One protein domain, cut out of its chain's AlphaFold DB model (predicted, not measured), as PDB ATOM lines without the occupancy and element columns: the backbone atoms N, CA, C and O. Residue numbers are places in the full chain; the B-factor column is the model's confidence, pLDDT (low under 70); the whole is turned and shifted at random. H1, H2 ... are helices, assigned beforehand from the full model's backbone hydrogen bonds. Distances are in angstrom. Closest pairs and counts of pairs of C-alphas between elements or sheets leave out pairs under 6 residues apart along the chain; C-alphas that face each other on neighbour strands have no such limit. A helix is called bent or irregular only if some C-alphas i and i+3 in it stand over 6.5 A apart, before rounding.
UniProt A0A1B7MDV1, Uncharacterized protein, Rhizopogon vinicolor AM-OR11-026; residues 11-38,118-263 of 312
ATOM      1  N   GLU A  11     -32.239 -18.145 -18.722       46.66
ATOM      2  CA  GLU A  11     -31.043 -18.005 -19.550       46.66
ATOM      3  C   GLU A  11     -31.176 -18.848 -20.820       46.66
ATOM      4  O   GLU A  11     -30.916 -18.368 -21.927       46.66
ATOM      5  N   PHE A  12     -31.674 -20.079 -20.677       50.16
ATOM      6  CA  PHE A  12     -31.975 -20.939 -21.808       50.16
ATOM      7  C   PHE A  12     -33.031 -20.311 -22.716       50.16
ATOM      8  O   PHE A  12     -32.834 -20.370 -23.921       50.16
ATOM      9  N   SER A  13     -34.078 -19.662 -22.183       46.97
ATOM     10  CA  SER A  13     -35.109 -18.982 -22.990       46.97
ATOM     11  C   SER A  13     -34.590 -17.761 -23.754       46.97
ATOM     12  O   SER A  13     -34.935 -17.601 -24.913       46.97
ATOM     13  N   VAL A  14     -33.693 -16.950 -23.179       50.44
ATOM     14  CA  VAL A  14     -33.116 -15.770 -23.859       50.44
ATOM     15  C   VAL A  14     -32.196 -16.193 -24.996       50.44
ATOM     16  O   VAL A  14     -32.232 -15.624 -26.091       50.44
ATOM     17  N   VAL A  15     -31.385 -17.228 -24.749       50.94
ATOM     18  CA  VAL A  15     -30.650 -17.897 -25.817       50.94
ATOM     19  C   VAL A  15     -31.665 -18.454 -26.809       50.94
ATOM     20  O   VAL A  15     -31.557 -18.127 -27.978       50.94
ATOM     21  N   LEU A  16     -32.701 -19.178 -26.378       53.88
ATOM     22  CA  LEU A  16     -33.720 -19.747 -27.260       53.88
ATOM     23  C   LEU A  16     -34.441 -18.709 -28.119       53.88
ATOM     24  O   LEU A  16     -34.710 -19.022 -29.261       53.88
ATOM     25  N   ASP A  17     -34.717 -17.505 -27.636       51.66
ATOM     26  CA  ASP A  17     -35.398 -16.449 -28.389       51.66
ATOM     27  C   ASP A  17     -34.452 -15.827 -29.425       51.66
ATOM     28  O   ASP A  17     -34.811 -15.661 -30.595       51.66
ATOM     29  N   ALA A  18     -33.189 -15.590 -29.047       45.91
ATOM     30  CA  ALA A  18     -32.131 -15.234 -29.996       45.91
ATOM     31  C   ALA A  18     -31.866 -16.369 -31.010       45.91
ATOM     32  O   ALA A  18     -31.506 -16.116 -32.162       45.91
ATOM     33  N   LEU A  19     -32.077 -17.621 -30.593       51.75
ATOM     34  CA  LEU A  19     -31.946 -18.825 -31.400       51.75
ATOM     35  C   LEU A  19     -33.171 -19.108 -32.254       51.75
ATOM     36  O   LEU A  19     -32.967 -19.598 -33.346       51.75
ATOM     37  N   GLN A  20     -34.403 -18.802 -31.855       54.38
ATOM     38  CA  GLN A  20     -35.628 -19.041 -32.633       54.38
ATOM     39  C   GLN A  20     -35.594 -18.256 -33.953       54.38
ATOM     40  O   GLN A  20     -36.146 -18.677 -34.965       54.38
ATOM     41  N   LEU A  21     -34.831 -17.165 -33.970       47.69
ATOM     42  CA  LEU A  21     -34.498 -16.349 -35.132       47.69
ATOM     43  C   LEU A  21     -33.405 -16.932 -36.050       47.69
ATOM     44  O   LEU A  21     -33.284 -16.503 -37.198       47.69
ATOM     45  N   VAL A  22     -32.600 -17.881 -35.560       48.94
ATOM     46  CA  VAL A  22     -31.607 -18.656 -36.333       48.94
ATOM     47  C   VAL A  22     -32.096 -20.086 -36.591       48.94
ATOM     48  O   VAL A  22     -31.682 -20.708 -37.555       48.94
ATOM     49  N   GLN A  23     -33.016 -20.601 -35.782       47.22
ATOM     50  CA  GLN A  23     -33.679 -21.899 -35.879       47.22
ATOM     51  C   GLN A  23     -34.894 -21.831 -36.805       47.22
ATOM     52  O   GLN A  23     -35.890 -22.518 -36.578       47.22
ATOM     53  N   SER A  24     -34.825 -21.078 -37.907       51.00
ATOM     54  CA  SER A  24     -35.659 -21.525 -39.017       51.00
ATOM     55  C   SER A  24     -35.162 -22.932 -39.357       51.00
ATOM     56  O   SER A  24     -33.953 -23.151 -39.492       51.00
ATOM     57  N   GLU A  25     -36.065 -23.909 -39.472       53.38
ATOM     58  CA  GLU A  25     -35.716 -25.233 -40.008       53.38
ATOM     59  C   GLU A  25     -34.851 -25.088 -41.262       53.38
ATOM     60  O   GLU A  25     -33.935 -25.866 -41.475       53.38
ATOM     61  N   GLN A  26     -35.072 -24.022 -42.033       54.44
ATOM     62  CA  GLN A  26     -34.301 -23.647 -43.207       54.44
ATOM     63  C   GLN A  26     -32.823 -23.357 -42.928       54.44
ATOM     64  O   GLN A  26     -32.007 -23.776 -43.732       54.44
ATOM     65  N   ALA A  27     -32.429 -22.689 -41.839       53.44
ATOM     66  CA  ALA A  27     -31.018 -22.405 -41.561       53.44
ATOM     67  C   ALA A  27     -30.260 -23.655 -41.101       53.44
ATOM     68  O   ALA A  27     -29.126 -23.879 -41.516       53.44
ATOM     69  N   MET A  28     -30.892 -24.503 -40.283       57.75
ATOM     70  CA  MET A  28     -30.313 -25.783 -39.861       57.75
ATOM     71  C   MET A  28     -30.353 -26.824 -40.981       57.75
ATOM     72  O   MET A  28     -29.402 -27.587 -41.134       57.75
ATOM     73  N   ALA A  29     -31.401 -26.839 -41.807       61.22
ATOM     74  CA  ALA A  29     -31.471 -27.640 -43.023       61.22
ATOM     75  C   ALA A  29     -30.477 -27.136 -44.068       61.22
ATOM     76  O   ALA A  29     -29.846 -27.958 -44.713       61.22
ATOM     77  N   LEU A  30     -30.273 -25.824 -44.206       59.47
ATOM     78  CA  LEU A  30     -29.254 -25.248 -45.080       59.47
ATOM     79  C   LEU A  30     -27.864 -25.584 -44.567       59.47
ATOM     80  O   LEU A  30     -27.051 -26.062 -45.342       59.47
ATOM     81  N   ALA A  31     -27.600 -25.401 -43.273       56.62
ATOM     82  CA  ALA A  31     -26.350 -25.824 -42.669       56.62
ATOM     83  C   ALA A  31     -26.149 -27.313 -42.945       56.62
ATOM     84  O   ALA A  31     -25.176 -27.670 -43.579       56.62
ATOM     85  N   ASN A  32     -27.099 -28.186 -42.612       58.06
ATOM     86  CA  ASN A  32     -26.978 -29.615 -42.891       58.06
ATOM     87  C   ASN A  32     -26.848 -29.941 -44.387       58.06
ATOM     88  O   ASN A  32     -26.062 -30.822 -44.708       58.06
ATOM     89  N   ARG A  33     -27.513 -29.217 -45.293       60.78
ATOM     90  CA  ARG A  33     -27.336 -29.336 -46.750       60.78
ATOM     91  C   ARG A  33     -25.925 -28.949 -47.165       60.78
ATOM     92  O   ARG A  33     -25.318 -29.668 -47.945       60.78
ATOM     93  N   LEU A  34     -25.380 -27.861 -46.626       54.81
ATOM     94  CA  LEU A  34     -23.983 -27.489 -46.823       54.81
ATOM     95  C   LEU A  34     -23.085 -28.614 -46.292       54.81
ATOM     96  O   LEU A  34     -22.198 -29.066 -46.989       54.81
ATOM     97  N   LEU A  35     -23.366 -29.178 -45.123       54.47
ATOM     98  CA  LEU A  35     -22.589 -30.290 -44.565       54.47
ATOM     99  C   LEU A  35     -22.705 -31.581 -45.416       54.47
ATOM    100  O   LEU A  35     -21.749 -32.343 -45.495       54.47
ATOM    101  N   THR A  36     -23.841 -31.860 -46.066       53.25
ATOM    102  CA  THR A  36     -24.028 -33.077 -46.883       53.25
ATOM    103  C   THR A  36     -23.588 -32.924 -48.336       53.25
ATOM    104  O   THR A  36     -23.207 -33.917 -48.950       53.25
ATOM    105  N   HIS A  37     -23.643 -31.714 -48.899       47.62
ATOM    106  CA  HIS A  37     -23.324 -31.445 -50.304       47.62
ATOM    107  C   HIS A  37     -21.938 -30.832 -50.524       47.62
ATOM    108  O   HIS A  37     -21.478 -30.803 -51.665       47.62
ATOM    109  N   TYR A  38     -21.234 -30.393 -49.475       41.16
ATOM    110  CA  TYR A  38     -19.853 -29.922 -49.605       41.16
ATOM    111  C   TYR A  38     -18.882 -31.107 -49.708       41.16
ATOM    112  O   TYR A  38     -18.199 -31.486 -48.755       41.16
ATOM    113  N   ASN A 118      -3.137 -19.506 -41.620       66.88
ATOM    114  CA  ASN A 118      -3.651 -20.871 -41.699       66.88
ATOM    115  C   ASN A 118      -3.965 -21.389 -40.290       66.88
ATOM    116  O   ASN A 118      -3.153 -22.071 -39.663       66.88
ATOM    117  N   VAL A 119      -5.149 -21.050 -39.781       80.25
ATOM    118  CA  VAL A 119      -5.672 -21.623 -38.534       80.25
ATOM    119  C   VAL A 119      -6.155 -23.042 -38.834       80.25
ATOM    120  O   VAL A 119      -7.088 -23.201 -39.617       80.25
ATOM    121  N   SER A 120      -5.529 -24.066 -38.244       87.38
ATOM    122  CA  SER A 120      -5.993 -25.456 -38.373       87.38
ATOM    123  C   SER A 120      -7.152 -25.754 -37.415       87.38
ATOM    124  O   SER A 120      -7.346 -25.054 -36.414       87.38
ATOM    125  N   ALA A 121      -7.918 -26.809 -37.704       85.38
ATOM    126  CA  ALA A 121      -9.014 -27.249 -36.844       85.38
ATOM    127  C   ALA A 121      -8.512 -27.638 -35.442       85.38
ATOM    128  O   ALA A 121      -9.106 -27.246 -34.441       85.38
ATOM    129  N   GLU A 122      -7.380 -28.338 -35.366       84.75
ATOM    130  CA  GLU A 122      -6.746 -28.779 -34.119       84.75
ATOM    131  C   GLU A 122      -6.257 -27.595 -33.291       84.75
ATOM    132  O   GLU A 122      -6.485 -27.556 -32.084       84.75
ATOM    133  N   ALA A 123      -5.616 -26.610 -33.930       86.81
ATOM    134  CA  ALA A 123      -5.152 -25.409 -33.248       86.81
ATOM    135  C   ALA A 123      -6.329 -24.630 -32.652       86.81
ATOM    136  O   ALA A 123      -6.291 -24.238 -31.487       86.81
ATOM    137  N   PHE A 124      -7.407 -24.459 -33.424       89.12
ATOM    138  CA  PHE A 124      -8.603 -23.785 -32.937       89.12
ATOM    139  C   PHE A 124      -9.255 -24.536 -31.777       89.12
ATOM    140  O   PHE A 124      -9.508 -23.939 -30.735       89.12
ATOM    141  N   ILE A 125      -9.471 -25.849 -31.910       85.69
ATOM    142  CA  ILE A 125     -10.003 -26.678 -30.822       85.69
ATOM    143  C   ILE A 125      -9.098 -26.619 -29.589       85.69
ATOM    144  O   ILE A 125      -9.615 -26.529 -28.482       85.69
ATOM    145  N   GLY A 126      -7.776 -26.604 -29.759       85.44
ATOM    146  CA  GLY A 126      -6.817 -26.417 -28.672       85.44
ATOM    147  C   GLY A 126      -7.023 -25.106 -27.919       85.44
ATOM    148  O   GLY A 126      -7.077 -25.116 -26.693       85.44
ATOM    149  N   VAL A 127      -7.220 -23.997 -28.638       87.19
ATOM    150  CA  VAL A 127      -7.527 -22.687 -28.038       87.19
ATOM    151  C   VAL A 127      -8.854 -22.722 -27.277       87.19
ATOM    152  O   VAL A 127      -8.921 -22.230 -26.152       87.19
ATOM    153  N   ILE A 128      -9.899 -23.326 -27.854       86.94
ATOM    154  CA  ILE A 128     -11.197 -23.473 -27.180       86.94
ATOM    155  C   ILE A 128     -11.072 -24.367 -25.933       86.94
ATOM    156  O   ILE A 128     -11.608 -24.038 -24.880       86.94
ATOM    157  N   ALA A 129     -10.344 -25.481 -26.019       83.25
ATOM    158  CA  ALA A 129     -10.156 -26.429 -24.919       83.25
ATOM    159  C   ALA A 129      -9.282 -25.866 -23.787       83.25
ATOM    160  O   ALA A 129      -9.439 -26.264 -22.636       83.25
ATOM    161  N   ALA A 130      -8.376 -24.940 -24.105       82.00
ATOM    162  CA  ALA A 130      -7.548 -24.233 -23.134       82.00
ATOM    163  C   ALA A 130      -8.292 -23.089 -22.418       82.00
ATOM    164  O   ALA A 130      -7.709 -22.447 -21.543       82.00
ATOM    165  N   MET A 131      -9.557 -22.813 -22.761       78.69
ATOM    166  CA  MET A 131     -10.369 -21.862 -22.004       78.69
ATOM    167  C   MET A 131     -10.616 -22.403 -20.589       78.69
ATOM    168  O   MET A 131     -11.356 -23.362 -20.394       78.69
ATOM    169  N   ASP A 132      -9.947 -21.793 -19.610       62.75
ATOM    170  CA  ASP A 132      -9.986 -22.207 -18.205       62.75
ATOM    171  C   ASP A 132     -11.374 -22.010 -17.559       62.75
ATOM    172  O   ASP A 132     -12.224 -21.257 -18.039       62.75
ATOM    173  N   THR A 133     -11.580 -22.675 -16.422       55.81
ATOM    174  CA  THR A 133     -12.842 -22.859 -15.677       55.81
ATOM    175  C   THR A 133     -13.506 -21.591 -15.113       55.81
ATOM    176  O   THR A 133     -14.544 -21.702 -14.464       55.81
ATOM    177  N   GLY A 134     -12.980 -20.391 -15.385       56.09
ATOM    178  CA  GLY A 134     -13.638 -19.107 -15.069       56.09
ATOM    179  C   GLY A 134     -14.916 -18.851 -15.881       56.09
ATOM    180  O   GLY A 134     -15.649 -17.908 -15.627       56.09
ATOM    181  N   LEU A 135     -15.228 -19.730 -16.834       60.62
ATOM    182  CA  LEU A 135     -16.432 -19.660 -17.659       60.62
ATOM    183  C   LEU A 135     -17.744 -19.588 -16.852       60.62
ATOM    184  O   LEU A 135     -18.722 -19.021 -17.326       60.62
ATOM    185  N   GLN A 136     -17.777 -20.193 -15.658       57.62
ATOM    186  CA  GLN A 136     -18.973 -20.196 -14.811       57.62
ATOM    187  C   GLN A 136     -19.185 -18.881 -14.054       57.62
ATOM    188  O   GLN A 136     -20.336 -18.527 -13.822       57.62
ATOM    189  N   SER A 137     -18.123 -18.157 -13.675       56.69
ATOM    190  CA  SER A 137     -18.271 -16.899 -12.924       56.69
ATOM    191  C   SER A 137     -18.809 -15.759 -13.786       56.69
ATOM    192  O   SER A 137     -19.441 -14.849 -13.260       56.69
ATOM    193  N   ASP A 138     -18.607 -15.838 -15.101       74.12
ATOM    194  CA  ASP A 138     -18.881 -14.727 -16.016       74.12
ATOM    195  C   ASP A 138     -20.145 -14.949 -16.863       74.12
ATOM    196  O   ASP A 138     -20.546 -14.071 -17.627       74.12
ATOM    197  N   LEU A 139     -20.801 -16.109 -16.729       79.12
ATOM    198  CA  LEU A 139     -21.952 -16.480 -17.552       79.12
ATOM    199  C   LEU A 139     -23.098 -15.472 -17.417       79.12
ATOM    200  O   LEU A 139     -23.596 -14.993 -18.433       79.12
ATOM    201  N   SER A 140     -23.478 -15.097 -16.194       81.88
ATOM    202  CA  SER A 140     -24.565 -14.136 -15.973       81.88
ATOM    203  C   SER A 140     -24.247 -12.772 -16.594       81.88
ATOM    204  O   SER A 140     -25.098 -12.185 -17.258       81.88
ATOM    205  N   GLN A 141     -22.995 -12.312 -16.502       85.56
ATOM    206  CA  GLN A 141     -22.557 -11.068 -17.141       85.56
ATOM    207  C   GLN A 141     -22.605 -11.163 -18.675       85.56
ATOM    208  O   GLN A 141     -22.975 -10.208 -19.362       85.56
ATOM    209  N   TRP A 142     -22.237 -12.315 -19.241       86.25
ATOM    210  CA  TRP A 142     -22.345 -12.548 -20.681       86.25
ATOM    211  C   TRP A 142     -23.798 -12.556 -21.134       86.25
ATOM    212  O   TRP A 142     -24.114 -11.940 -22.149       86.25
ATOM    213  N   MET A 143     -24.679 -13.199 -20.370       84.94
ATOM    214  CA  MET A 143     -26.110 -13.259 -20.644       84.94
ATOM    215  C   MET A 143     -26.762 -11.879 -20.577       84.94
ATOM    216  O   MET A 143     -27.478 -11.505 -21.505       84.94
ATOM    217  N   GLU A 144     -26.445 -11.079 -19.558       87.19
ATOM    218  CA  GLU A 144     -26.875  -9.680 -19.467       87.19
ATOM    219  C   GLU A 144     -26.378  -8.856 -20.660       87.19
ATOM    220  O   GLU A 144     -27.145  -8.102 -21.264       87.19
ATOM    221  N   SER A 145     -25.114  -9.037 -21.062       89.31
ATOM    222  CA  SER A 145     -24.548  -8.370 -22.238       89.31
ATOM    223  C   SER A 145     -25.268  -8.768 -23.528       89.31
ATOM    224  O   SER A 145     -25.589  -7.904 -24.344       89.31
ATOM    225  N   ILE A 146     -25.545 -10.059 -23.723       86.81
ATOM    226  CA  ILE A 146     -26.270 -10.566 -24.893       86.81
ATOM    227  C   ILE A 146     -27.691 -10.007 -24.912       86.81
ATOM    228  O   ILE A 146     -28.117  -9.492 -25.943       86.81
ATOM    229  N   HIS A 147     -28.398 -10.047 -23.781       85.00
ATOM    230  CA  HIS A 147     -29.759  -9.532 -23.663       85.00
ATOM    231  C   HIS A 147     -29.821  -8.026 -23.945       85.00
ATOM    232  O   HIS A 147     -30.666  -7.572 -24.715       85.00
ATOM    233  N   SER A 148     -28.893  -7.252 -23.375       88.19
ATOM    234  CA  SER A 148     -28.790  -5.812 -23.614       88.19
ATOM    235  C   SER A 148     -28.654  -5.506 -25.110       88.19
ATOM    236  O   SER A 148     -29.461  -4.754 -25.656       88.19
ATOM    237  N   VAL A 149     -27.725  -6.167 -25.806       87.06
ATOM    238  CA  VAL A 149     -27.516  -5.946 -27.247       87.06
ATOM    239  C   VAL A 149     -28.695  -6.464 -28.079       87.06
ATOM    240  O   VAL A 149     -29.109  -5.812 -29.037       87.06
ATOM    241  N   ALA A 150     -29.279  -7.607 -27.717       83.19
ATOM    242  CA  ALA A 150     -30.452  -8.153 -28.399       83.19
ATOM    243  C   ALA A 150     -31.659  -7.201 -28.312       83.19
ATOM    244  O   ALA A 150     -32.360  -7.004 -29.308       83.19
ATOM    245  N   SER A 151     -31.860  -6.566 -27.151       82.88
ATOM    246  CA  SER A 151     -32.907  -5.560 -26.949       82.88
ATOM    247  C   SER A 151     -32.661  -4.274 -27.750       82.88
ATOM    248  O   SER A 151     -33.608  -3.693 -28.278       82.88
ATOM    249  N   GLU A 152     -31.395  -3.872 -27.919       83.19
ATOM    250  CA  GLU A 152     -31.001  -2.687 -28.697       83.19
ATOM    251  C   GLU A 152     -31.232  -2.886 -30.205       83.19
ATOM    252  O   GLU A 152     -31.671  -1.972 -30.899       83.19
ATOM    253  N   ILE A 153     -30.969  -4.089 -30.725       76.56
ATOM    254  CA  ILE A 153     -30.960  -4.351 -32.174       76.56
ATOM    255  C   ILE A 153     -32.355  -4.693 -32.736       76.56
ATOM    256  O   ILE A 153     -32.513  -4.692 -33.958       76.56
ATOM    257  N   GLN A 154     -33.358  -4.935 -31.872       67.69
ATOM    258  CA  GLN A 154     -34.740  -5.336 -32.202       67.69
ATOM    259  C   GLN A 154     -34.798  -6.366 -33.340       67.69
ATOM    260  O   GLN A 154     -34.820  -6.030 -34.524       67.69
ATOM    261  N   LEU A 155     -34.843  -7.654 -32.999       62.50
ATOM    262  CA  LEU A 155     -34.565  -8.733 -33.949       62.50
ATOM    263  C   LEU A 155     -35.683  -9.214 -34.922       62.50
ATOM    264  O   LEU A 155     -35.348 -10.083 -35.730       62.50
ATOM    265  N   PRO A 156     -36.945  -8.728 -34.995       52.25
ATOM    266  CA  PRO A 156     -37.942  -9.399 -35.841       52.25
ATOM    267  C   PRO A 156     -37.814  -9.073 -37.344       52.25
ATOM    268  O   PRO A 156     -37.447  -7.964 -37.726       52.25
ATOM    269  N   GLY A 157     -38.153 -10.058 -38.192       63.19
ATOM    270  CA  GLY A 157     -38.511  -9.872 -39.609       63.19
ATOM    271  C   GLY A 157     -37.437  -9.241 -40.493       63.19
ATOM    272  O   GLY A 157     -37.637  -8.163 -41.049       63.19
ATOM    273  N   ALA A 158     -36.290  -9.903 -40.636       72.50
ATOM    274  CA  ALA A 158     -35.119  -9.263 -41.213       72.50
ATOM    275  C   ALA A 158     -35.035  -9.439 -42.748       72.50
ATOM    276  O   ALA A 158     -34.679 -10.498 -43.273       72.50
ATOM    277  N   THR A 159     -35.372  -8.382 -43.490       86.62
ATOM    278  CA  THR A 159     -35.051  -8.267 -44.924       86.62
ATOM    279  C   THR A 159     -33.532  -8.236 -45.122       86.62
ATOM    280  O   THR A 159     -32.800  -7.841 -44.211       86.62
ATOM    281  N   VAL A 160     -33.040  -8.579 -46.320       87.75
ATOM    282  CA  VAL A 160     -31.601  -8.481 -46.656       87.75
ATOM    283  C   VAL A 160     -31.058  -7.081 -46.348       87.75
ATOM    284  O   VAL A 160     -29.977  -6.950 -45.777       87.75
ATOM    285  N   MET A 161     -31.845  -6.038 -46.621       88.38
ATOM    286  CA  MET A 161     -31.515  -4.652 -46.290       88.38
ATOM    287  C   MET A 161     -31.319  -4.437 -44.782       88.38
ATOM    288  O   MET A 161     -30.279  -3.931 -44.366       88.38
ATOM    289  N   SER A 162     -32.281  -4.858 -43.954       87.69
ATOM    290  CA  SER A 162     -32.174  -4.710 -42.494       87.69
ATOM    291  C   SER A 162     -30.992  -5.494 -41.908       87.69
ATOM    292  O   SER A 162     -30.280  -4.981 -41.048       87.69
ATOM    293  N   LEU A 163     -30.713  -6.695 -42.425       89.56
ATOM    294  CA  LEU A 163     -29.578  -7.521 -42.004       89.56
ATOM    295  C   LEU A 163     -28.245  -6.891 -42.395       89.56
ATOM    296  O   LEU A 163     -27.310  -6.879 -41.599       89.56
ATOM    297  N   THR A 164     -28.170  -6.317 -43.594       90.50
ATOM    298  CA  THR A 164     -26.985  -5.597 -44.074       90.50
ATOM    299  C   THR A 164     -26.702  -4.374 -43.200       90.50
ATOM    300  O   THR A 164     -25.560  -4.155 -42.795       90.50
ATOM    301  N   TYR A 165     -27.740  -3.613 -42.839       89.06
ATOM    302  CA  TYR A 165     -27.611  -2.489 -41.911       89.06
ATOM    303  C   TYR A 165     -27.116  -2.938 -40.526       89.06
ATOM    304  O   TYR A 165     -26.156  -2.372 -40.002       89.06
ATOM    305  N   ARG A 166     -27.695  -4.006 -39.958       88.12
ATOM    306  CA  ARG A 166     -27.249  -4.567 -38.671       88.12
ATOM    307  C   ARG A 166     -25.788  -5.020 -38.724       88.12
ATOM    308  O   ARG A 166     -24.997  -4.652 -37.862       88.12
ATOM    309  N   CYS A 167     -25.391  -5.734 -39.777       89.88
ATOM    310  CA  CYS A 167     -24.006  -6.172 -39.986       89.88
ATOM    311  C   CYS A 167     -23.005  -5.005 -40.033       89.88
ATOM    312  O   CYS A 167     -21.864  -5.163 -39.597       89.88
ATOM    313  N   ARG A 168     -23.434  -3.832 -40.518       88.75
ATOM    314  CA  ARG A 168     -22.618  -2.612 -40.569       88.75
ATOM    315  C   ARG A 168     -22.371  -2.010 -39.188       88.75
ATOM    316  O   ARG A 168     -21.251  -1.598 -38.902       88.75
ATOM    317  N   ILE A 169     -23.399  -1.937 -38.343       86.44
ATOM    318  CA  ILE A 169     -23.299  -1.296 -37.019       86.44
ATOM    319  C   ILE A 169     -22.651  -2.207 -35.960       86.44
ATOM    320  O   ILE A 169     -22.155  -1.729 -34.941       86.44
ATOM    321  N   LEU A 170     -22.583  -3.515 -36.221       82.06
ATOM    322  CA  LEU A 170     -22.122  -4.562 -35.300       82.06
ATOM    323  C   LEU A 170     -20.585  -4.702 -35.171       82.06
ATOM    324  O   LEU A 170     -20.068  -5.791 -34.928       82.06
ATOM    325  N   GLY A 171     -19.833  -3.605 -35.285       74.88
ATOM    326  CA  GLY A 171     -18.361  -3.592 -35.195       74.88
ATOM    327  C   GLY A 171     -17.776  -3.471 -33.779       74.88
ATOM    328  O   GLY A 171     -16.564  -3.329 -33.624       74.88
ATOM    329  N   ARG A 172     -18.614  -3.477 -32.736       82.44
ATOM    330  CA  ARG A 172     -18.192  -3.220 -31.347       82.44
ATOM    331  C   ARG A 172     -17.540  -4.445 -30.696       82.44
ATOM    332  O   ARG A 172     -17.735  -5.581 -31.136       82.44
ATOM    333  N   LYS A 173     -16.735  -4.201 -29.658       84.75
ATOM    334  CA  LYS A 173     -16.126  -5.239 -28.808       84.75
ATOM    335  C   LYS A 173     -17.106  -5.684 -27.716       84.75
ATOM    336  O   LYS A 173     -18.011  -4.938 -27.353       84.75
ATOM    337  N   GLY A 174     -16.886  -6.880 -27.178       86.69
ATOM    338  CA  GLY A 174     -17.679  -7.460 -26.090       86.69
ATOM    339  C   GLY A 174     -18.477  -8.685 -26.527       86.69
ATOM    340  O   GLY A 174     -18.746  -8.868 -27.713       86.69
ATOM    341  N   VAL A 175     -18.849  -9.525 -25.560       88.69
ATOM    342  CA  VAL A 175     -19.467 -10.838 -25.810       88.69
ATOM    343  C   VAL A 175     -20.811 -10.703 -26.522       88.69
ATOM    344  O   VAL A 175     -20.997 -11.318 -27.571       88.69
ATOM    345  N   GLY A 176     -21.708  -9.845 -26.017       89.06
ATOM    346  CA  GLY A 176     -23.013  -9.600 -26.637       89.06
ATOM    347  C   GLY A 176     -22.895  -9.093 -28.073       89.06
ATOM    348  O   GLY A 176     -23.498  -9.660 -28.981       89.06
ATOM    349  N   TRP A 177     -22.039  -8.092 -28.306       90.19
ATOM    350  CA  TRP A 177     -21.792  -7.555 -29.647       90.19
ATOM    351  C   TRP A 177     -21.182  -8.599 -30.580       90.19
ATOM    352  O   TRP A 177     -21.689  -8.771 -31.682       90.19
ATOM    353  N   SER A 178     -20.159  -9.342 -30.143       92.44
ATOM    354  CA  SER A 178     -19.545 -10.418 -30.936       92.44
ATOM    355  C   SER A 178     -20.550 -11.489 -31.331       92.44
ATOM    356  O   SER A 178     -20.615 -11.856 -32.506       92.44
ATOM    357  N   LEU A 179     -21.340 -11.981 -30.375       91.38
ATOM    358  CA  LEU A 179     -22.346 -13.003 -30.640       91.38
ATOM    359  C   LEU A 179     -23.414 -12.486 -31.604       91.38
ATOM    360  O   LEU A 179     -23.749 -13.170 -32.569       91.38
ATOM    361  N   MET A 180     -23.897 -11.259 -31.399       90.12
ATOM    362  CA  MET A 180     -24.888 -10.650 -32.284       90.12
ATOM    363  C   MET A 180     -24.345 -10.378 -33.684       90.12
ATOM    364  O   MET A 180     -25.079 -10.607 -34.644       90.12
ATOM    365  N   SER A 181     -23.072  -9.996 -33.849       92.25
ATOM    366  CA  SER A 181     -22.434  -9.939 -35.175       92.25
ATOM    367  C   SER A 181     -22.494 -11.301 -35.863       92.25
ATOM    368  O   SER A 181     -22.961 -11.389 -36.996       92.25
ATOM    369  N   MET A 182     -22.070 -12.368 -35.174       93.38
ATOM    370  CA  MET A 182     -22.067 -13.727 -35.730       93.38
ATOM    371  C   MET A 182     -23.470 -14.163 -36.155       93.38
ATOM    372  O   MET A 182     -23.651 -14.610 -37.286       93.38
ATOM    373  N   VAL A 183     -24.471 -13.955 -35.296       90.44
ATOM    374  CA  VAL A 183     -25.877 -14.274 -35.586       90.44
ATOM    375  C   VAL A 183     -26.402 -13.488 -36.790       90.44
ATOM    376  O   VAL A 183     -26.996 -14.080 -37.689       90.44
ATOM    377  N   ASN A 184     -26.140 -12.180 -36.872       91.12
ATOM    378  CA  ASN A 184     -26.597 -11.366 -38.003       91.12
ATOM    379  C   ASN A 184     -25.925 -11.778 -39.321       91.12
ATOM    380  O   ASN A 184     -26.595 -11.806 -40.354       91.12
ATOM    381  N   TYR A 185     -24.647 -12.177 -39.301       93.00
ATOM    382  CA  TYR A 185     -23.992 -12.744 -40.482       93.00
ATOM    383  C   TYR A 185     -24.640 -14.063 -40.918       93.00
ATOM    384  O   TYR A 185     -24.875 -14.262 -42.109       93.00
ATOM    385  N   MET A 186     -24.976 -14.952 -39.975       92.19
ATOM    386  CA  MET A 186     -25.665 -16.215 -40.277       92.19
ATOM    387  C   MET A 186     -27.057 -15.976 -40.876       92.19
ATOM    388  O   MET A 186     -27.435 -16.622 -41.856       92.19
ATOM    389  N   GLN A 187     -27.813 -15.025 -40.322       89.88
ATOM    390  CA  GLN A 187     -29.121 -14.635 -40.846       89.88
ATOM    391  C   GLN A 187     -29.005 -14.036 -42.247       89.88
ATOM    392  O   GLN A 187     -29.779 -14.408 -43.129       89.88
ATOM    393  N   LEU A 188     -28.024 -13.153 -42.471       90.81
ATOM    394  CA  LEU A 188     -27.761 -12.572 -43.785       90.81
ATOM    395  C   LEU A 188     -27.449 -13.666 -44.807       90.81
ATOM    396  O   LEU A 188     -28.095 -13.708 -45.851       90.81
ATOM    397  N   ALA A 189     -26.527 -14.577 -44.488       91.12
ATOM    398  CA  ALA A 189     -26.156 -15.685 -45.365       91.12
ATOM    399  C   ALA A 189     -27.359 -16.579 -45.697       91.12
ATOM    400  O   ALA A 189     -27.626 -16.848 -46.866       91.12
ATOM    401  N   THR A 190     -28.145 -16.963 -44.687       88.44
ATOM    402  CA  THR A 190     -29.343 -17.797 -44.874       88.44
ATOM    403  C   THR A 190     -30.382 -17.094 -45.744       88.44
ATOM    404  O   THR A 190     -30.940 -17.698 -46.662       88.44
ATOM    405  N   LYS A 191     -30.634 -15.804 -45.490       88.31
ATOM    406  CA  LYS A 191     -31.621 -15.036 -46.250       88.31
ATOM    407  C   LYS A 191     -31.186 -14.859 -47.701       88.31
ATOM    408  O   LYS A 191     -32.001 -15.085 -48.591       88.31
ATOM    409  N   CYS A 192     -29.919 -14.522 -47.937       89.50
ATOM    410  CA  CYS A 192     -29.373 -14.415 -49.288       89.50
ATOM    411  C   CYS A 192     -29.479 -15.754 -50.023       89.50
ATOM    412  O   CYS A 192     -30.008 -15.795 -51.129       89.50
ATOM    413  N   GLN A 193     -29.090 -16.858 -49.381       88.00
ATOM    414  CA  GLN A 193     -29.186 -18.187 -49.981       88.00
ATOM    415  C   GLN A 193     -30.632 -18.561 -50.340       88.00
ATOM    416  O   GLN A 193     -30.877 -19.062 -51.432       88.00
ATOM    417  N   SER A 194     -31.603 -18.247 -49.475       86.25
ATOM    418  CA  SER A 194     -33.025 -18.508 -49.756       86.25
ATOM    419  C   SER A 194     -33.572 -17.755 -50.978       86.25
ATOM    420  O   SER A 194     -34.589 -18.154 -51.530       86.25
ATOM    421  N   MET A 195     -32.912 -16.666 -51.395       85.50
ATOM    422  CA  MET A 195     -33.291 -15.857 -52.561       85.50
ATOM    423  C   MET A 195     -32.516 -16.239 -53.831       85.50
ATOM    424  O   MET A 195     -32.903 -15.839 -54.926       85.50
ATOM    425  N   ILE A 196     -31.425 -16.994 -53.694       83.88
ATOM    426  CA  ILE A 196     -30.572 -17.434 -54.808       83.88
ATOM    427  C   ILE A 196     -31.131 -18.687 -55.476       83.88
ATOM    428  O   ILE A 196     -31.016 -18.829 -56.692       83.88
ATOM    429  N   ASP A 197     -31.821 -19.539 -54.711       67.50
ATOM    430  CA  ASP A 197     -32.412 -20.797 -55.187       67.50
ATOM    431  C   ASP A 197     -33.445 -20.608 -56.337       67.50
ATOM    432  O   ASP A 197     -33.895 -21.595 -56.912       67.50
ATOM    433  N   SER A 198     -33.796 -19.367 -56.723       60.06
ATOM    434  CA  SER A 198     -34.777 -19.062 -57.775       60.06
ATOM    435  C   SER A 198     -34.247 -18.574 -59.136       60.06
ATOM    436  O   SER A 198     -35.035 -18.660 -60.069       60.06
ATOM    437  N   SER A 199     -32.991 -18.097 -59.279       55.25
ATOM    438  CA  SER A 199     -32.316 -17.715 -60.566       55.25
ATOM    439  C   SER A 199     -31.223 -16.638 -60.413       55.25
ATOM    440  O   SER A 199     -30.640 -16.204 -61.405       55.25
ATOM    441  N   THR A 200     -30.999 -16.132 -59.203       74.44
ATOM    442  CA  THR A 200     -30.322 -14.848 -58.956       74.44
ATOM    443  C   THR A 200     -28.945 -15.088 -58.343       74.44
ATOM    444  O   THR A 200     -28.824 -15.934 -57.461       74.44
ATOM    445  N   ASN A 201     -27.901 -14.368 -58.765       85.12
ATOM    446  CA  ASN A 201     -26.577 -14.476 -58.137       85.12
ATOM    447  C   ASN A 201     -26.437 -13.497 -56.937       85.12
ATOM    448  O   ASN A 201     -27.281 -12.626 -56.714       85.12
ATOM    449  N   TYR A 202     -25.365 -13.616 -56.141       85.62
ATOM    450  CA  TYR A 202     -25.124 -12.708 -55.004       85.62
ATOM    451  C   TYR A 202     -24.903 -11.240 -55.419       85.62
ATOM    452  O   TYR A 202     -25.215 -10.338 -54.640       85.62
ATOM    453  N   SER A 203     -24.370 -10.993 -56.616       87.19
ATOM    454  CA  SER A 203     -24.139  -9.649 -57.161       87.19
ATOM    455  C   SER A 203     -25.456  -8.952 -57.512       87.19
ATOM    456  O   SER A 203     -25.655  -7.798 -57.151       87.19
ATOM    457  N   ASP A 204     -26.397  -9.668 -58.120       87.50
ATOM    458  CA  ASP A 204     -27.735  -9.177 -58.438       87.50
ATOM    459  C   ASP A 204     -28.485  -8.834 -57.144       87.50
ATOM    460  O   ASP A 204     -29.126  -7.789 -57.037       87.50
ATOM    461  N   LEU A 205     -28.342  -9.673 -56.109       87.69
ATOM    462  CA  LEU A 205     -28.903  -9.396 -54.788       87.69
ATOM    463  C   LEU A 205     -28.276  -8.147 -54.152       87.69
ATOM    464  O   LEU A 205     -28.981  -7.345 -53.539       87.69
ATOM    465  N   TYR A 206     -26.969  -7.951 -54.320       90.38
ATOM    466  CA  TYR A 206     -26.269  -6.752 -53.867       90.38
ATOM    467  C   TYR A 206     -26.771  -5.477 -54.570       90.38
ATOM    468  O   TYR A 206     -26.825  -4.410 -53.949       90.38
ATOM    469  N   GLU A 207     -27.195  -5.559 -55.833       89.75
ATOM    470  CA  GLU A 207     -27.784  -4.414 -56.536       89.75
ATOM    471  C   GLU A 207     -29.143  -3.982 -55.974       89.75
ATOM    472  O   GLU A 207     -29.487  -2.806 -56.063       89.75
ATOM    473  N   THR A 208     -29.863  -4.872 -55.287       87.38
ATOM    474  CA  THR A 208     -31.136  -4.533 -54.621       87.38
ATOM    475  C   THR A 208     -30.977  -3.745 -53.314       87.38
ATOM    476  O   THR A 208     -31.970  -3.292 -52.740       87.38
ATOM    477  N   LEU A 209     -29.748  -3.580 -52.812       87.00
ATOM    478  CA  LEU A 209     -29.479  -2.840 -51.579       87.00
ATOM    479  C   LEU A 209     -29.618  -1.316 -51.786       87.00
ATOM    480  O   LEU A 209     -29.318  -0.811 -52.868       87.00
ATOM    481  N   PRO A 210     -30.031  -0.559 -50.748       83.31
ATOM    482  CA  PRO A 210     -30.219   0.892 -50.829       83.31
ATOM    483  C   PRO A 210     -28.900   1.653 -51.049       83.31
ATOM    484  O   PRO A 210     -27.812   1.090 -50.988       83.31
ATOM    485  N   VAL A 211     -29.002   2.971 -51.258       75.69
ATOM    486  CA  VAL A 211     -27.881   3.856 -51.641       75.69
ATOM    487  C   VAL A 211     -26.692   3.803 -50.667       75.69
ATOM    488  O   VAL A 211     -25.550   3.858 -51.108       75.69
ATOM    489  N   ASP A 212     -26.925   3.621 -49.362       84.00
ATOM    490  CA  ASP A 212     -25.863   3.476 -48.348       84.00
ATOM    491  C   ASP A 212     -25.422   2.004 -48.164       84.00
ATOM    492  O   ASP A 212     -25.291   1.493 -47.044       84.00
ATOM    493  N   LYS A 213     -25.246   1.280 -49.277       88.31
ATOM    494  CA  LYS A 213     -24.807  -0.121 -49.261       88.31
ATOM    495  C   LYS A 213     -23.309  -0.241 -48.953       88.31
ATOM    496  O   LYS A 213     -22.522   0.617 -49.358       88.31
ATOM    497  N   PRO A 214     -22.881  -1.294 -48.223       92.19
ATOM    498  CA  PRO A 214     -21.459  -1.604 -48.074       92.19
ATOM    499  C   PRO A 214     -20.831  -1.856 -49.448       92.19
ATOM    500  O   PRO A 214     -21.545  -2.036 -50.422       92.19
ATOM    501  N   THR A 215     -19.506  -1.946 -49.545       93.88
ATOM    502  CA  THR A 215     -18.893  -2.419 -50.797       93.88
ATOM    503  C   THR A 215     -19.311  -3.867 -51.077       93.88
ATOM    504  O   THR A 215     -19.504  -4.649 -50.142       93.88
ATOM    505  N   ILE A 216     -19.390  -4.256 -52.356       93.12
ATOM    506  CA  ILE A 216     -19.715  -5.640 -52.751       93.12
ATOM    507  C   ILE A 216     -18.780  -6.651 -52.080       93.12
ATOM    508  O   ILE A 216     -19.218  -7.675 -51.565       93.12
ATOM    509  N   ARG A 217     -17.491  -6.307 -51.972       93.81
ATOM    510  CA  ARG A 217     -16.494  -7.118 -51.273       93.81
ATOM    511  C   ARG A 217     -16.847  -7.316 -49.801       93.81
ATOM    512  O   ARG A 217     -16.756  -8.430 -49.301       93.81
ATOM    513  N   THR A 218     -17.243  -6.251 -49.107       94.62
ATOM    514  CA  THR A 218     -17.649  -6.324 -47.698       94.62
ATOM    515  C   THR A 218     -18.933  -7.135 -47.529       94.62
ATOM    516  O   THR A 218     -19.017  -7.950 -46.616       94.62
ATOM    517  N   PHE A 219     -19.906  -6.969 -48.426       94.19
ATOM    518  CA  PHE A 219     -21.149  -7.739 -48.418       94.19
ATOM    519  C   PHE A 219     -20.900  -9.245 -48.584       94.19
ATOM    520  O   PHE A 219     -21.336 -10.046 -47.756       94.19
ATOM    521  N   LEU A 220     -20.124  -9.631 -49.600       93.44
ATOM    522  CA  LEU A 220     -19.743 -11.025 -49.838       93.44
ATOM    523  C   LEU A 220     -18.907 -11.588 -48.681       93.44
ATOM    524  O   LEU A 220     -19.103 -12.730 -48.267       93.44
ATOM    525  N   PHE A 221     -18.025 -10.772 -48.099       93.94
ATOM    526  CA  PHE A 221     -17.263 -11.144 -46.910       93.94
ATOM    527  C   PHE A 221     -18.172 -11.438 -45.705       93.94
ATOM    528  O   PHE A 221     -17.955 -12.425 -45.003       93.94
ATOM    529  N   TRP A 222     -19.215 -10.633 -45.477       95.12
ATOM    530  CA  TRP A 222     -20.204 -10.876 -44.421       95.12
ATOM    531  C   TRP A 222     -20.969 -12.183 -44.620       95.12
ATOM    532  O   TRP A 222     -21.137 -12.945 -43.669       95.12
ATOM    533  N   ILE A 223     -21.367 -12.482 -45.855       93.31
ATOM    534  CA  ILE A 223     -22.029 -13.744 -46.202       93.31
ATOM    535  C   ILE A 223     -21.094 -14.933 -45.948       93.31
ATOM    536  O   ILE A 223     -21.483 -15.896 -45.284       93.31
ATOM    537  N   ALA A 224     -19.841 -14.847 -46.400       92.69
ATOM    538  CA  ALA A 224     -18.843 -15.890 -46.180       92.69
ATOM    539  C   ALA A 224     -18.597 -16.144 -44.684       92.69
ATOM    540  O   ALA A 224     -18.518 -17.295 -44.254       92.69
ATOM    541  N   MET A 225     -18.522 -15.088 -43.866       93.94
ATOM    542  CA  MET A 225     -18.455 -15.224 -42.408       93.94
ATOM    543  C   MET A 225     -19.683 -15.941 -41.842       93.94
ATOM    544  O   MET A 225     -19.529 -16.843 -41.019       93.94
ATOM    545  N   GLY A 226     -20.880 -15.579 -42.309       93.19
ATOM    546  CA  GLY A 226     -22.131 -16.218 -41.915       93.19
ATOM    547  C   GLY A 226     -22.088 -17.730 -42.099       93.19
ATOM    548  O   GLY A 226     -22.353 -18.466 -41.149       93.19
ATOM    549  N   PHE A 227     -21.644 -18.205 -43.265       91.88
ATOM    550  CA  PHE A 227     -21.496 -19.640 -43.517       91.88
ATOM    551  C   PHE A 227     -20.477 -20.315 -42.590       91.88
ATOM    552  O   PHE A 227     -20.753 -21.399 -42.073       91.88
ATOM    553  N   LYS A 228     -19.334 -19.680 -42.298       93.31
ATOM    554  CA  LYS A 228     -18.351 -20.234 -41.343       93.31
ATOM    555  C   LYS A 228     -18.957 -20.403 -39.949       93.31
ATOM    556  O   LYS A 228     -18.800 -21.462 -39.341       93.31
ATOM    557  N   PHE A 229     -19.697 -19.407 -39.462       93.50
ATOM    558  CA  PHE A 229     -20.389 -19.501 -38.174       93.50
ATOM    559  C   PHE A 229     -21.517 -20.541 -38.191       93.50
ATOM    560  O   PHE A 229     -21.672 -21.270 -37.212       93.50
ATOM    561  N   MET A 230     -22.237 -20.699 -39.309       90.31
ATOM    562  CA  MET A 230     -23.217 -21.781 -39.484       90.31
ATOM    563  C   MET A 230     -22.575 -23.167 -39.399       90.31
ATOM    564  O   MET A 230     -23.115 -24.033 -38.715       90.31
ATOM    565  N   HIS A 231     -21.416 -23.384 -40.028       88.50
ATOM    566  CA  HIS A 231     -20.690 -24.653 -39.915       88.50
ATOM    567  C   HIS A 231     -20.307 -24.956 -38.461       88.50
ATOM    568  O   HIS A 231     -20.588 -26.051 -37.971       88.50
ATOM    569  N   LEU A 232     -19.741 -23.974 -37.750       90.75
ATOM    570  CA  LEU A 232     -19.394 -24.114 -36.333       90.75
ATOM    571  C   LEU A 232     -20.622 -24.433 -35.469       90.75
ATOM    572  O   LEU A 232     -20.591 -25.393 -34.697       90.75
ATOM    573  N   ALA A 233     -21.716 -23.684 -35.633       89.69
ATOM    574  CA  ALA A 233     -22.960 -23.896 -34.892       89.69
ATOM    575  C   ALA A 233     -23.557 -25.284 -35.157       89.69
ATOM    576  O   ALA A 233     -24.008 -25.962 -34.232       89.69
ATOM    577  N   ALA A 234     -23.502 -25.741 -36.409       85.06
ATOM    578  CA  ALA A 234     -24.010 -27.046 -36.793       85.06
ATOM    579  C   ALA A 234     -23.221 -28.195 -36.151       85.06
ATOM    580  O   ALA A 234     -23.785 -29.266 -35.910       85.06
ATOM    581  N   GLY A 235     -21.927 -28.006 -35.894       77.06
ATOM    582  CA  GLY A 235     -21.055 -29.032 -35.339       77.06
ATOM    583  C   GLY A 235     -20.886 -29.034 -33.826       77.06
ATOM    584  O   GLY A 235     -20.755 -30.093 -33.222       77.06
ATOM    585  N   GLY A 236     -20.864 -27.846 -33.226       66.31
ATOM    586  CA  GLY A 236     -20.435 -27.622 -31.849       66.31
ATOM    587  C   GLY A 236     -21.506 -27.083 -30.920       66.31
ATOM    588  O   GLY A 236     -21.162 -26.695 -29.807       66.31
ATOM    589  N   SER A 237     -22.772 -27.056 -31.357       73.06
ATOM    590  CA  SER A 237     -23.882 -26.313 -30.743       73.06
ATOM    591  C   SER A 237     -23.633 -24.799 -30.687       73.06
ATOM    592  O   SER A 237     -22.524 -24.310 -30.905       73.06
ATOM    593  N   PHE A 238     -24.671 -24.029 -30.364       80.31
ATOM    594  CA  PHE A 238     -24.540 -22.582 -30.176       80.31
ATOM    595  C   PHE A 238     -23.585 -22.191 -29.042       80.31
ATOM    596  O   PHE A 238     -23.026 -21.096 -29.078       80.31
ATOM    597  N   TYR A 239     -23.305 -23.102 -28.103       82.25
ATOM    598  CA  TYR A 239     -22.295 -22.892 -27.068       82.25
ATOM    599  C   TYR A 239     -20.917 -22.578 -27.657       82.25
ATOM    600  O   TYR A 239     -20.205 -21.734 -27.119       82.25
ATOM    601  N   LEU A 240     -20.555 -23.172 -28.800       88.00
ATOM    602  CA  LEU A 240     -19.289 -22.850 -29.451       88.00
ATOM    603  C   LEU A 240     -19.235 -21.393 -29.920       88.00
ATOM    604  O   LEU A 240     -18.193 -20.761 -29.791       88.00
ATOM    605  N   LEU A 241     -20.339 -20.832 -30.425       90.81
ATOM    606  CA  LEU A 241     -20.375 -19.419 -30.810       90.81
ATOM    607  C   LEU A 241     -20.230 -18.502 -29.595       90.81
ATOM    608  O   LEU A 241     -19.563 -17.478 -29.690       90.81
ATOM    609  N   ILE A 242     -20.785 -18.886 -28.442       88.81
ATOM    610  CA  ILE A 242     -20.572 -18.152 -27.188       88.81
ATOM    611  C   ILE A 242     -19.084 -18.181 -26.822       88.81
ATOM    612  O   ILE A 242     -18.501 -17.126 -26.607       88.81
ATOM    613  N   LEU A 243     -18.428 -19.346 -26.857       89.12
ATOM    614  CA  LEU A 243     -16.982 -19.456 -26.601       89.12
ATOM    615  C   LEU A 243     -16.146 -18.625 -27.587       89.12
ATOM    616  O   LEU A 243     -15.169 -17.979 -27.215       89.12
ATOM    617  N   VAL A 244     -16.545 -18.592 -28.858       91.38
ATOM    618  CA  VAL A 244     -15.904 -17.735 -29.862       91.38
ATOM    619  C   VAL A 244     -16.087 -16.256 -29.526       91.38
ATOM    620  O   VAL A 244     -15.141 -15.482 -29.669       91.38
ATOM    621  N   ALA A 245     -17.266 -15.853 -29.052       91.62
ATOM    622  CA  ALA A 245     -17.538 -14.476 -28.661       91.62
ATOM    623  C   ALA A 245     -16.734 -14.054 -27.423       91.62
ATOM    624  O   ALA A 245     -16.212 -12.941 -27.391       91.62
ATOM    625  N   THR A 246     -16.603 -14.936 -26.429       88.94
ATOM    626  CA  THR A 246     -15.977 -14.621 -25.131       88.94
ATOM    627  C   THR A 246     -14.478 -14.391 -25.233       88.94
ATOM    628  O   THR A 246     -13.927 -13.583 -24.493       88.94
ATOM    629  N   LYS A 247     -13.816 -15.046 -26.188       87.12
ATOM    630  CA  LYS A 247     -12.395 -14.823 -26.497       87.12
ATOM    631  C   LYS A 247     -12.158 -13.910 -27.702       87.12
ATOM    632  O   LYS A 247     -11.036 -13.847 -28.189       87.12
ATOM    633  N   ASP A 248     -13.203 -13.244 -28.203       87.81
ATOM    634  CA  ASP A 248     -13.173 -12.427 -29.430       87.81
ATOM    635  C   ASP A 248     -12.522 -13.157 -30.627       87.81
ATOM    636  O   ASP A 248     -11.898 -12.567 -31.509       87.81
ATOM    637  N   LEU A 249     -12.701 -14.481 -30.689       91.00
ATOM    638  CA  LEU A 249     -12.145 -15.345 -31.734       91.00
ATOM    639  C   LEU A 249     -12.920 -15.246 -33.047       91.00
ATOM    640  O   LEU A 249     -12.563 -15.924 -34.011       91.00
ATOM    641  N   ARG A 250     -13.964 -14.411 -33.129       91.69
ATOM    642  CA  ARG A 250     -14.738 -14.225 -34.366       91.69
ATOM    643  C   ARG A 250     -13.822 -13.872 -35.538       91.69
ATOM    644  O   ARG A 250     -13.965 -14.461 -36.601       91.69
ATOM    645  N   TRP A 251     -12.821 -13.013 -35.319       90.38
ATOM    646  CA  TRP A 251     -11.832 -12.611 -36.327       90.38
ATOM    647  C   TRP A 251     -10.859 -13.732 -36.690       90.38
ATOM    648  O   TRP A 251     -10.365 -13.791 -37.812       90.38
ATOM    649  N   THR A 252     -10.595 -14.650 -35.768       91.06
ATOM    650  CA  THR A 252      -9.835 -15.869 -36.059       91.06
ATOM    651  C   THR A 252     -10.638 -16.777 -36.986       91.06
ATOM    652  O   THR A 252     -10.098 -17.279 -37.970       91.06
ATOM    653  N   VAL A 253     -11.945 -16.921 -36.741       91.31
ATOM    654  CA  VAL A 253     -12.850 -17.693 -37.606       91.31
ATOM    655  C   VAL A 253     -12.947 -17.083 -39.007       91.31
ATOM    656  O   VAL A 253     -12.981 -17.819 -39.991       91.31
ATOM    657  N   THR A 254     -12.915 -15.752 -39.147       88.38
ATOM    658  CA  THR A 254     -12.957 -15.123 -40.483       88.38
ATOM    659  C   THR A 254     -11.749 -15.482 -41.345       88.38
ATOM    660  O   THR A 254     -11.905 -15.612 -42.560       88.38
ATOM    661  N   LYS A 255     -10.581 -15.696 -40.730       89.50
ATOM    662  CA  LYS A 255      -9.326 -16.063 -41.404       89.50
ATOM    663  C   LYS A 255      -9.216 -17.549 -41.738       89.50
ATOM    664  O   LYS A 255      -8.362 -17.923 -42.531       89.50
ATOM    665  N   MET A 256     -10.059 -18.400 -41.155       89.75
ATOM    666  CA  MET A 256     -10.052 -19.829 -41.457       89.75
ATOM    667  C   MET A 256     -10.393 -20.088 -42.923       89.75
ATOM    668  O   MET A 256     -11.290 -19.450 -43.476       89.75
ATOM    669  N   GLN A 257      -9.749 -21.079 -43.529       88.69
ATOM    670  CA  GLN A 257     -10.199 -21.609 -44.815       88.69
ATOM    671  C   GLN A 257     -11.589 -22.242 -44.671       88.69
ATOM    672  O   GLN A 257     -11.973 -22.674 -43.583       88.69
ATOM    673  N   VAL A 258     -12.364 -22.287 -45.757       81.94
ATOM    674  CA  VAL A 258     -13.780 -22.714 -45.733       81.94
ATOM    675  C   VAL A 258     -13.957 -24.146 -45.199       81.94
ATOM    676  O   VAL A 258     -14.943 -24.443 -44.529       81.94
ATOM    677  N   ASN A 259     -12.977 -25.023 -45.422       86.94
ATOM    678  CA  ASN A 259     -12.967 -26.400 -44.921       86.94
ATOM    679  C   ASN A 259     -12.730 -26.513 -43.404       86.94
ATOM    680  O   ASN A 259     -13.192 -27.472 -42.791       86.94
ATOM    681  N   VAL A 260     -12.043 -25.561 -42.769       90.19
ATOM    682  CA  VAL A 260     -11.651 -25.678 -41.354       90.19
ATOM    683  C   VAL A 260     -12.861 -25.649 -40.405       90.19
ATOM    684  O   VAL A 260     -12.970 -26.566 -39.589       90.19
ATOM    685  N   PRO A 261     -13.820 -24.702 -40.510       89.94
ATOM    686  CA  PRO A 261     -15.057 -24.734 -39.723       89.94
ATOM    687  C   PRO A 261     -15.843 -26.040 -39.879       89.94
ATOM    688  O   PRO A 261     -16.456 -26.515 -38.924       89.94
ATOM    689  N   TRP A 262     -15.798 -26.644 -41.068       86.19
ATOM    690  CA  TRP A 262     -16.425 -27.931 -41.352       86.19
ATOM    691  C   TRP A 262     -15.716 -29.100 -40.659       86.19
ATOM    692  O   TRP A 262     -16.384 -29.933 -40.050       86.19
ATOM    693  N   GLU A 263     -14.383 -29.159 -40.679       87.19
ATOM    694  CA  GLU A 263     -13.634 -30.180 -39.933       87.19
ATOM    695  C   GLU A 263     -13.834 -30.040 -38.420       87.19
ATOM    696  O   GLU A 263     -14.126 -31.031 -37.749       87.19
TER     697      GLU A 263
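Overview. This is residues 11 to 38 and 118 to 263 of the 312 residues of an uncharacterized protein of Rhizopogon vinicolor AM-OR11-026 (UniProt A0A1B7MDV1). Two long helices, H7 and the arm H9a of the bent helix H9, cross as an X that makes the core; the second arm, H9b, folds back to the first residues of H7. H6 runs beside H7, H5 packs across the first turns of H7, and H2, H10 and H11 pack on H9a, while the small helices H4 and H8 lie far out. The printed part has 174 residues with eleven named helices, H1 to H11 in order, and no named strand: all helix, its packing mostly crossed. It is compact, with a radius of gyration of the C-alphas of 15.8 A and spans of 49 by 35 by 29 A.

Arrangement. H1, residues 11 to 20, only just touches H5, residues 139 to 153, with 3 pairs of C-alphas within 8 A, the closest those of Glu 11 and Met 143, 6.9 A. H9, residues 216 to 246, was assigned as one helix by its hydrogen bonds but is bent, C-alphas 235 and 238 being 9.0 A apart; its arms H9a, residues 216 to 235, and H9b, residues 238 to 246, stand at a steep tilt of 57 degrees. H2, residues 25 to 37, touches residues 227 to 234 alone of H9a, closest at the C-alphas of Ala 31 and Met 230, 6.0 A. H3, residues 121 to 129, only just touches H11, residues 259 to 263, with 3 pairs of C-alphas within 8 A, the closest those of Ala 121 and Val 260, 5.5 A. H4, residues 133 to 136, touches no helix and is only just irregular, C-alphas 133 and 136 being 6.7 A apart. H5 touches residues 175 to 180 alone of H7, residues 175 to 196, closest at the C-alphas of Ile 146 and Gly 176, 3.8 A. H6, residues 160 to 169, forms a hairpin with H7, a shallow tilt of 25 degrees, opposite ways, closest at the C-alphas of Leu 163 and Leu 188, 5.7 A. Residues 182 to 192 alone of H7 touch residues 222 to 230 alone of H9a, about perpendicular at 76 degrees, closest at the C-alphas of Met 186 and Gly 226, 3.9 A. H8, residues 202 to 207, forms a hairpin with H9a, closest at the C-alphas of Tyr 206 and Ile 216, 6.7 A. H10, residues 250 to 255, touches residues 225 to 229 alone of H9a, closest at the C-alphas of Met 225 and Thr 254, 5.8 A. Each O i to N i+4 pair is within hydrogen-bond range in the helices and arms but H4, which is too short for one.

Along the chain. H1 begins at C-alpha 11 (-31.043, -18.005, -19.550). From first to last C-alpha H5 measures 21.0 A, H7 31.7 A and H9a 29.2 A. H11 ends at C-alpha 263 (-13.634, -30.180, -39.933).

Size, cuts and confidence. The two C-alphas farthest apart, those of Ser 137 and Ser 199, are 49.7 A apart. Residues 39 to 117 are not printed, and C-alphas 38 and 118 are 20.2 A apart across the cut. Of the links that are printed whole, none is long. The mean pLDDT of the printed part is 79.5; 43 residues are under 70, among them 11 to 38 and 132 to 137.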